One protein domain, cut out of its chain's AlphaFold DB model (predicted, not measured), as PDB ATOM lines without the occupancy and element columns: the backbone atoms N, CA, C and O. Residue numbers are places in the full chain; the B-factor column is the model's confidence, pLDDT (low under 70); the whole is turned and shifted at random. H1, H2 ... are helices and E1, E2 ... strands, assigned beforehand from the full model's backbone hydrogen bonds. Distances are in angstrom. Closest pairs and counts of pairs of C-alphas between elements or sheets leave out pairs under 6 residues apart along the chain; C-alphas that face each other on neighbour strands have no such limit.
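This is residues 32 to 101 of the 642 residues of an uncharacterized protein of Trebouxia sp. A1-2 (UniProt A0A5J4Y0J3). A small three-stranded sheet has one helix, H2, standing up from it near E2 and a short helical turn, H1, beside its strands; a long loop, residues 60 to 90, leads from H2 back to the sheet. The longest axis reaches from this loop, at Asp 84, to the last printed residue, Asn 101. The 70 printed residues run E1, H1, E2, H2, E3; the sheet's order is E2, E1, E3, antiparallel throughout. The class is mixed, helices and strands, with under half of the residues in named elements. The whole is compact, with a radius of gyration of the C-alphas of 11.5 A and spans of 37 by 25 by 22 A.

E1, residues 32 to 36, is the inner strand, antiparallel at 161 degrees to E3, residues 91 to 97; N 35 and O 93 are 2.8 A apart, within hydrogen-bond range. E2, residues 47 to 49, is antiparallel to E1 at 131 degrees, with N 32 and O 48 at 2.9 A. H1, residues 42 to 45, is on the sheet, at the sheet's level, with a height of 3.3 A; its closest C-alphas to E1 are Glu 44 and Gly 35, 5.1 A. H2, residues 50 to 59, is on the sheet at a height of 7.6 A, only just over E2 with 3 C-alphas, and only just stands up from the sheet, its line rising 42 degrees. The closest C-alphas of E1 and H2 are Asn 32 and Gln 50, 6.0 A. H1 and H2 are apart. E2, H2 and E3 form a split strand-helix-strand unit, two strands running the same way with E1 between them, its crossover right-handed. Every O i to N i+4 pair in H2 is within hydrogen-bond range; H1 is too short for such a pair.

E1 begins at C-alpha 32 (33.557, -6.771, 38.345) and is 13.0 A long. H2 is 14.3 A long. E3, 16.0 A, ends at C-alpha 97 (35.454, -8.168, 33.653).

The printed part has no cut. The link from H2 to E3 is long, 31 residues; the others are tight. Residues 43 to 45 and 101 have pLDDT under 70.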
ATOM      1  N   ASN A  32      34.436  -7.877  38.695       94.44
ATOM      2  CA  ASN A  32      33.557  -6.771  38.345       94.44
ATOM      3  C   ASN A  32      34.158  -5.463  38.869       94.44
ATOM      4  O   ASN A  32      34.498  -5.354  40.050       94.44
ATOM      5  N   ALA A  33      34.314  -4.485  37.979       93.81
ATOM      6  CA  ALA A  33      34.780  -3.145  38.325       93.81
ATOM      7  C   ALA A  33      33.586  -2.221  38.563       93.81
ATOM      8  O   ALA A  33      32.657  -2.166  37.750       93.81
ATOM      9  N   LEU A  34      33.605  -1.483  39.675       94.38
ATOM     10  CA  LEU A  34      32.501  -0.612  40.081       94.38
ATOM     11  C   LEU A  34      32.925   0.856  40.073       94.38
ATOM     12  O   LEU A  34      33.815   1.238  40.813       94.38
ATOM     13  N   GLY A  35      32.235   1.711  39.317       94.00
ATOM     14  CA  GLY A  35      32.384   3.168  39.411       94.00
ATOM     15  C   GLY A  35      31.518   3.749  40.532       94.00
ATOM     16  O   GLY A  35      30.379   3.320  40.704       94.00
ATOM     17  N   CYS A  36      32.014   4.741  41.276       95.31
ATOM     18  CA  CYS A  36      31.303   5.391  42.388       95.31
ATOM     19  C   CYS A  36      31.016   6.873  42.089       95.31
ATOM     20  O   CYS A  36      31.790   7.525  41.398       95.31
ATOM     21  N   THR A  37      29.921   7.427  42.624       95.62
ATOM     22  CA  THR A  37      29.600   8.867  42.529       95.62
ATOM     23  C   THR A  37      30.507   9.753  43.382       95.62
ATOM     24  O   THR A  37      30.536  10.960  43.166       95.62
ATOM     25  N   TYR A  38      31.150   9.210  44.420       94.31
ATOM     26  CA  TYR A  38      31.913  10.022  45.365       94.31
ATOM     27  C   TYR A  38      33.299  10.337  44.784       94.31
ATOM     28  O   TYR A  38      34.047   9.395  44.529       94.31
ATOM     29  N   PRO A  39      33.669  11.620  44.605       88.69
ATOM     30  CA  PRO A  39      34.912  12.005  43.931       88.69
ATOM     31  C   PRO A  39      36.174  11.597  44.701       88.69
ATOM     32  O   PRO A  39      37.210  11.375  44.091       88.69
ATOM     33  N   GLY A  40      36.087  11.446  46.028       87.12
ATOM     34  CA  GLY A  40      37.176  10.910  46.854       87.12
ATOM     35  C   GLY A  40      37.196   9.381  46.941       87.12
ATOM     36  O   GLY A  40      37.975   8.817  47.701       87.12
ATOM     37  N   CYS A  41      36.301   8.690  46.228       88.56
ATOM     38  CA  CYS A  41      36.330   7.240  46.142       88.56
ATOM     39  C   CYS A  41      37.156   6.868  44.920       88.56
ATOM     40  O   CYS A  41      36.707   7.063  43.794       88.56
ATOM     41  N   GLU A  42      38.311   6.244  45.131       80.25
ATOM     42  CA  GLU A  42      39.121   5.642  44.059       80.25
ATOM     43  C   GLU A  42      38.453   4.359  43.507       80.25
ATOM     44  O   GLU A  42      39.098   3.348  43.225       80.25
ATOM     45  N   ALA A  43      37.122   4.370  43.405       64.19
ATOM     46  CA  ALA A  43      36.304   3.294  42.874       64.19
ATOM     47  C   ALA A  43      36.614   3.024  41.405       64.19
ATOM     48  O   ALA A  43      36.509   1.885  40.974       64.19
ATOM     49  N   GLU A  44      37.068   4.035  40.651       64.94
ATOM     50  CA  GLU A  44      37.438   3.865  39.239       64.94
ATOM     51  C   GLU A  44      38.479   2.748  39.014       64.94
ATOM     52  O   GLU A  44      38.545   2.218  37.910       64.94
ATOM     53  N   ALA A  45      39.226   2.340  40.050       68.12
ATOM     54  CA  ALA A  45      40.194   1.243  40.004       68.12
ATOM     55  C   ALA A  45      39.855   0.047  40.922       68.12
ATOM     56  O   ALA A  45      40.662  -0.871  41.061       68.12
ATOM     57  N   SER A  46      38.693   0.044  41.586       86.81
ATOM     58  CA  SER A  46      38.354  -1.003  42.557       86.81
ATOM     59  C   SER A  46      37.756  -2.224  41.853       86.81
ATOM     60  O   SER A  46      36.711  -2.135  41.201       86.81
ATOM     61  N   VAL A  47      38.418  -3.372  42.002       93.25
ATOM     62  CA  VAL A  47      37.997  -4.664  41.448       93.25
ATOM     63  C   VAL A  47      37.426  -5.519  42.572       93.25
ATOM     64  O   VAL A  47      37.963  -5.543  43.677       93.25
ATOM     65  N   TYR A  48      36.338  -6.231  42.296       94.31
ATOM     66  CA  TYR A  48      35.705  -7.129  43.258       94.31
ATOM     67  C   TYR A  48      35.409  -8.481  42.611       94.31
ATOM     68  O   TYR A  48      35.037  -8.537  41.438       94.31
ATOM     69  N   HIS A  49      35.478  -9.556  43.398       95.00
ATOM     70  CA  HIS A  49      34.900 -10.843  43.006       95.00
ATOM     71  C   HIS A  49      33.384 -10.698  42.838       95.00
ATOM     72  O   HIS A  49      32.715 -10.095  43.691       95.00
ATOM     73  N   GLN A  50      32.826 -11.294  41.785       95.38
ATOM     74  CA  GLN A  50      31.384 -11.308  41.541       95.38
ATOM     75  C   GLN A  50      30.622 -11.862  42.759       95.38
ATOM     76  O   GLN A  50      29.683 -11.230  43.244       95.38
ATOM     77  N   ASP A  51      31.111 -12.949  43.364       95.12
ATOM     78  CA  ASP A  51      30.553 -13.537  44.590       95.12
ATOM     79  C   ASP A  51      30.543 -12.577  45.788       95.12
ATOM     80  O   ASP A  51      29.615 -12.583  46.605       95.12
ATOM     81  N   CYS A  52      31.575 -11.739  45.921       95.00
ATOM     82  CA  CYS A  52      31.654 -10.754  46.997       95.00
ATOM     83  C   CYS A  52      30.612  -9.648  46.808       95.00
ATOM     84  O   CYS A  52      29.930  -9.285  47.771       95.00
ATOM     85  N   ILE A  53      30.433  -9.157  45.578       95.00
ATOM     86  CA  ILE A  53      29.385  -8.178  45.266       95.00
ATOM     87  C   ILE A  53      27.999  -8.777  45.499       95.00
ATOM     88  O   ILE A  53      27.158  -8.127  46.113       95.00
ATOM     89  N   GLU A  54      27.746 -10.016  45.081       95.38
ATOM     90  CA  GLU A  54      26.444 -10.661  45.284       95.38
ATOM     91  C   GLU A  54      26.107 -10.833  46.771       95.38
ATOM     92  O   GLU A  54      24.983 -10.544  47.201       95.38
ATOM     93  N   LYS A  55      27.092 -11.237  47.588       95.62
ATOM     94  CA  LYS A  55      26.958 -11.289  49.052       95.62
ATOM     95  C   LYS A  55      26.687  -9.903  49.639       95.62
ATOM     96  O   LYS A  55      25.834  -9.774  50.520       95.62
ATOM     97  N   TYR A  56      27.364  -8.870  49.138       95.38
ATOM     98  CA  TYR A  56      27.153  -7.492  49.567       95.38
ATOM     99  C   TYR A  56      25.747  -6.989  49.213       95.38
ATOM    100  O   TYR A  56      25.031  -6.536  50.107       95.38
ATOM    101  N   LEU A  57      25.300  -7.148  47.964       96.00
ATOM    102  CA  LEU A  57      23.956  -6.759  47.520       96.00
ATOM    103  C   LEU A  57      22.871  -7.453  48.350       96.00
ATOM    104  O   LEU A  57      21.923  -6.803  48.799       96.00
ATOM    105  N   LYS A  58      23.060  -8.744  48.652       95.94
ATOM    106  CA  LYS A  58      22.180  -9.498  49.552       95.94
ATOM    107  C   LYS A  58      22.158  -8.914  50.967       95.94
ATOM    108  O   LYS A  58      21.091  -8.848  51.576       95.94
ATOM    109  N   SER A  59      23.301  -8.464  51.490       95.06
ATOM    110  CA  SER A  59      23.396  -7.882  52.837       95.06
ATOM    111  C   SER A  59      22.639  -6.557  52.981       95.06
ATOM    112  O   SER A  59      22.002  -6.325  54.006       95.06
ATOM    113  N   ILE A  60      22.620  -5.734  51.928       94.62
ATOM    114  CA  ILE A  60      21.885  -4.460  51.893       94.62
ATOM    115  C   ILE A  60      20.454  -4.609  51.354       94.62
ATOM    116  O   ILE A  60      19.794  -3.609  51.075       94.62
ATOM    117  N   ARG A  61      19.972  -5.854  51.195       96.06
ATOM    118  CA  ARG A  61      18.648  -6.198  50.645       96.06
ATOM    119  C   ARG A  61      18.366  -5.553  49.282       96.06
ATOM    120  O   ARG A  61      17.223  -5.233  48.970       96.06
ATOM    121  N   CYS A  62      19.404  -5.351  48.474       95.19
ATOM    122  CA  CYS A  62      19.249  -4.933  47.088       95.19
ATOM    123  C   CYS A  62      19.035  -6.160  46.198       95.19
ATOM    124  O   CYS A  62      19.568  -7.240  46.456       95.19
ATOM    125  N   GLU A  63      18.253  -5.987  45.134       92.56
ATOM    126  CA  GLU A  63      18.044  -7.035  44.139       92.56
ATOM    127  C   GLU A  63      19.367  -7.433  43.481       92.56
ATOM    128  O   GLU A  63      20.166  -6.578  43.093       92.56
ATOM    129  N   LYS A  64      19.571  -8.743  43.310       89.50
ATOM    130  CA  LYS A  64      20.789  -9.322  42.721       89.50
ATOM    131  C   LYS A  64      21.093  -8.769  41.321       89.50
ATOM    132  O   LYS A  64      22.251  -8.627  40.951       89.50
ATOM    133  N   ASN A  65      20.053  -8.414  40.567       86.31
ATOM    134  CA  ASN A  65      20.163  -7.949  39.182       86.31
ATOM    135  C   ASN A  65      20.425  -6.440  39.062       86.31
ATOM    136  O   ASN A  65      20.557  -5.914  37.954       86.31
ATOM    137  N   ARG A  66      20.499  -5.717  40.185       91.50
ATOM    138  CA  ARG A  66      20.698  -4.273  40.177       91.50
ATOM    139  C   ARG A  66      22.171  -3.936  39.935       91.50
ATOM    140  O   ARG A  66      22.996  -4.035  40.834       91.50
ATOM    141  N   LYS A  67      22.485  -3.471  38.723       90.19
ATOM    142  CA  LYS A  67      23.858  -3.115  38.312       90.19
ATOM    143  C   LYS A  67      24.350  -1.763  38.851       90.19
ATOM    144  O   LYS A  67      25.553  -1.541  38.912       90.19
ATOM    145  N   THR A  68      23.450  -0.848  39.219       95.06
ATOM    146  CA  THR A  68      23.795   0.535  39.609       95.06
ATOM    147  C   THR A  68      22.839   1.102  40.672       95.06
ATOM    148  O   THR A  68      21.742   0.590  40.913       95.06
ATOM    149  N   GLY A  69      23.250   2.177  41.346       95.19
ATOM    150  CA  GLY A  69      22.456   2.954  42.306       95.19
ATOM    151  C   GLY A  69      22.462   2.444  43.754       95.19
ATOM    152  O   GLY A  69      21.888   3.101  44.631       95.19
ATOM    153  N   TYR A  70      23.105   1.307  44.025       95.94
ATOM    154  CA  TYR A  70      23.317   0.800  45.383       95.94
ATOM    155  C   TYR A  70      24.504   1.503  46.068       95.94
ATOM    156  O   TYR A  70      25.290   2.192  45.417       95.94
ATOM    157  N   HIS A  71      24.595   1.390  47.396       96.12
ATOM    158  CA  HIS A  71      25.670   2.014  48.176       96.12
ATOM    159  C   HIS A  71      27.038   1.434  47.804       96.12
ATOM    160  O   HIS A  71      27.143   0.255  47.476       96.12
ATOM    161  N   CYS A  72      28.082   2.262  47.817       95.62
ATOM    162  CA  CYS A  72      29.427   1.793  47.510       95.62
ATOM    163  C   CYS A  72      29.879   0.732  48.542       95.62
ATOM    164  O   CYS A  72      29.821   0.996  49.746       95.62
ATOM    165  N   PRO A  73      30.359  -0.452  48.110       94.81
ATOM    166  CA  PRO A  73      30.816  -1.495  49.031       94.81
ATOM    167  C   PRO A  73      32.062  -1.105  49.839       94.81
ATOM    168  O   PRO A  73      32.333  -1.707  50.881       94.81
ATOM    169  N   ARG A  74      32.811  -0.087  49.401       93.12
ATOM    170  CA  ARG A  74      34.034   0.380  50.061       93.12
ATOM    171  C   ARG A  74      33.727   0.930  51.458       93.12
ATOM    172  O   ARG A  74      32.886   1.814  51.614       93.12
ATOM    173  N   GLY A  75      34.380   0.368  52.473       89.06
ATOM    174  CA  GLY A  75      34.148   0.696  53.885       89.06
ATOM    175  C   GLY A  75      32.859   0.127  54.489       89.06
ATOM    176  O   GLY A  75      32.566   0.379  55.653       89.06
ATOM    177  N   SER A  76      32.071  -0.649  53.731       88.00
ATOM    178  CA  SER A  76      30.821  -1.246  54.229       88.00
ATOM    179  C   SER A  76      31.011  -2.631  54.878       88.00
ATOM    180  O   SER A  76      30.048  -3.206  55.389       88.00
ATOM    181  N   GLY A  77      32.221  -3.201  54.847       79.38
ATOM    182  CA  GLY A  77      32.516  -4.549  55.341       79.38
ATOM    183  C   GLY A  77      33.454  -4.547  56.546       79.38
ATOM    184  O   GLY A  77      34.369  -3.738  56.620       79.38
ATOM    185  N   ARG A  78      33.294  -5.516  57.462       80.31
ATOM    186  CA  ARG A  78      34.240  -5.707  58.586       80.31
ATOM    187  C   ARG A  78      35.673  -5.988  58.128       80.31
ATOM    188  O   ARG A  78      36.602  -5.710  58.873       80.31
ATOM    189  N   ASN A  79      35.817  -6.536  56.924       78.31
ATOM    190  CA  ASN A  79      37.097  -6.898  56.326       78.31
ATOM    191  C   ASN A  79      37.476  -5.966  55.172       78.31
ATOM    192  O   ASN A  79      38.436  -6.254  54.461       78.31
ATOM    193  N   SER A  80      36.729  -4.878  54.941       82.69
ATOM    194  CA  SER A  80      37.144  -3.956  53.894       82.69
ATOM    195  C   SER A  80      38.424  -3.262  54.326       82.69
ATOM    196  O   SER A  80      38.501  -2.765  55.448       82.69
ATOM    197  N   LYS A  81      39.395  -3.184  53.417       78.25
ATOM    198  CA  LYS A  81      40.704  -2.557  53.657       78.25
ATOM    199  C   LYS A  81      40.601  -1.105  54.150       78.25
ATOM    200  O   LYS A  81      41.491  -0.616  54.832       78.25
ATOM    201  N   TYR A  82      39.503  -0.436  53.814       83.06
ATOM    202  CA  TYR A  82      39.194   0.932  54.209       83.06
ATOM    203  C   TYR A  82      38.289   0.915  55.446       83.06
ATOM    204  O   TYR A  82      37.069   0.934  55.320       83.06
ATOM    205  N   SER A  83      38.878   0.824  56.639       74.94
ATOM    206  CA  SER A  83      38.142   0.767  57.913       74.94
ATOM    207  C   SER A  83      37.568   2.108  58.370       74.94
ATOM    208  O   SER A  83      36.703   2.134  59.241       74.94
ATOM    209  N   ASP A  84      38.052   3.214  57.804       78.81
ATOM    210  CA  ASP A  84      37.992   4.496  58.512       78.81
ATOM    211  C   ASP A  84      36.675   5.254  58.297       78.81
ATOM    212  O   ASP A  84      36.281   6.051  59.146       78.81
ATOM    213  N   ALA A  85      35.931   4.946  57.230       89.12
ATOM    214  CA  ALA A  85      34.516   5.286  57.080       89.12
ATOM    215  C   ALA A  85      33.900   4.552  55.871       89.12
ATOM    216  O   ALA A  85      34.566   4.411  54.838       89.12
ATOM    217  N   PRO A  86      32.618   4.140  55.933       93.19
ATOM    218  CA  PRO A  86      31.894   3.695  54.749       93.19
ATOM    219  C   PRO A  86      31.815   4.826  53.720       93.19
ATOM    220  O   PRO A  86      31.499   5.970  54.051       93.19
ATOM    221  N   CYS A  87      32.089   4.504  52.456       94.06
ATOM    222  CA  CYS A  87      32.025   5.481  51.379       94.06
ATOM    223  C   CYS A  87      30.583   6.011  51.226       94.06
ATOM    224  O   CYS A  87      29.656   5.213  51.056       94.06
ATOM    225  N   PRO A  88      30.363   7.342  51.228       95.38
ATOM    226  CA  PRO A  88      29.020   7.919  51.121       95.38
ATOM    227  C   PRO A  88      28.442   7.840  49.698       95.38
ATOM    228  O   PRO A  88      27.270   8.150  49.479       95.38
ATOM    229  N   GLY A  89      29.261   7.458  48.713       95.75
ATOM    230  CA  GLY A  89      28.865   7.394  47.313       95.75
ATOM    231  C   GLY A  89      27.972   6.205  46.961       95.75
ATOM    232  O   GLY A  89      27.786   5.252  47.721       95.75
ATOM    233  N   ARG A  90      27.418   6.266  45.750       96.62
ATOM    234  CA  ARG A  90      26.622   5.203  45.132       96.62
ATOM    235  C   ARG A  90      27.325   4.682  43.890       96.62
ATOM    236  O   ARG A  90      28.029   5.428  43.216       96.62
ATOM    237  N   VAL A  91      27.105   3.415  43.566       95.94
ATOM    238  CA  VAL A  91      27.670   2.809  42.360       95.94
ATOM    239  C   VAL A  91      26.968   3.374  41.123       95.94
ATOM    240  O   VAL A  91      25.754   3.245  40.989       95.94
ATOM    241  N   THR A  92      27.706   4.009  40.216       95.31
ATOM    242  CA  THR A  92      27.176   4.586  38.964       95.31
ATOM    243  C   THR A  92      27.282   3.634  37.789       95.31
ATOM    244  O   THR A  92      26.437   3.675  36.898       95.31
ATOM    245  N   LYS A  93      28.316   2.790  37.775       93.06
ATOM    246  CA  LYS A  93      28.630   1.863  36.686       93.06
ATOM    247  C   LYS A  93      29.151   0.554  37.271       93.06
ATOM    248  O   LYS A  93      29.898   0.578  38.242       93.06
ATOM    249  N   SER A  94      28.769  -0.567  36.672       93.50
ATOM    250  CA  SER A  94      29.322  -1.893  36.956       93.50
ATOM    251  C   SER A  94      29.742  -2.499  35.625       93.50
ATOM    252  O   SER A  94      28.930  -2.590  34.701       93.50
ATOM    253  N   HIS A  95      31.017  -2.857  35.524       91.25
ATOM    254  CA  HIS A  95      31.621  -3.440  34.337       91.25
ATOM    255  C   HIS A  95      32.095  -4.858  34.668       91.25
ATOM    256  O   HIS A  95      33.141  -5.008  35.306       91.25
ATOM    257  N   PRO A  96      31.347  -5.894  34.238       92.44
ATOM    258  CA  PRO A  96      31.807  -7.270  34.318       92.44
ATOM    259  C   PRO A  96      33.107  -7.422  33.527       92.44
ATOM    260  O   PRO A  96      33.169  -7.127  32.332       92.44
ATOM    261  N   ILE A  97      34.147  -7.870  34.212       90.44
ATOM    262  CA  ILE A  97      35.454  -8.168  33.653       90.44
ATOM    263  C   ILE A  97      35.450  -9.657  33.311       90.44
ATOM    264  O   ILE A  97      35.757 -10.520  34.132       90.44
ATOM    265  N   HIS A  98      35.077  -9.966  32.071       85.62
ATOM    266  CA  HIS A  98      35.292 -11.298  31.524       85.62
ATOM    267  C   HIS A  98      36.739 -11.395  31.068       85.62
ATOM    268  O   HIS A  98      37.099 -10.879  30.005       85.62
ATOM    269  N   ILE A  99      37.575 -12.051  31.868       80.81
ATOM    270  CA  ILE A  99      38.953 -12.308  31.473       80.81
ATOM    271  C   ILE A  99      38.897 -13.298  30.332       80.81
ATOM    272  O   ILE A  99      38.582 -14.482  30.470       80.81
ATOM    273  N   ARG A 100      39.103 -12.745  29.138       71.19
ATOM    274  CA  ARG A 100      39.161 -13.505  27.908       71.19
ATOM    275  C   ARG A 100      40.324 -14.461  28.097       71.19
ATOM    276  O   ARG A 100      41.473 -14.035  28.075       71.19
ATOM    277  N   ASN A 101      40.003 -15.729  28.338       65.12
ATOM    278  CA  ASN A 101      40.969 -16.793  28.552       65.12
ATOM    279  C   ASN A 101      41.705 -17.060  27.225       65.12
ATOM    280  O   ASN A 101      41.447 -18.032  26.518       65.12
TER     281      ASN A 101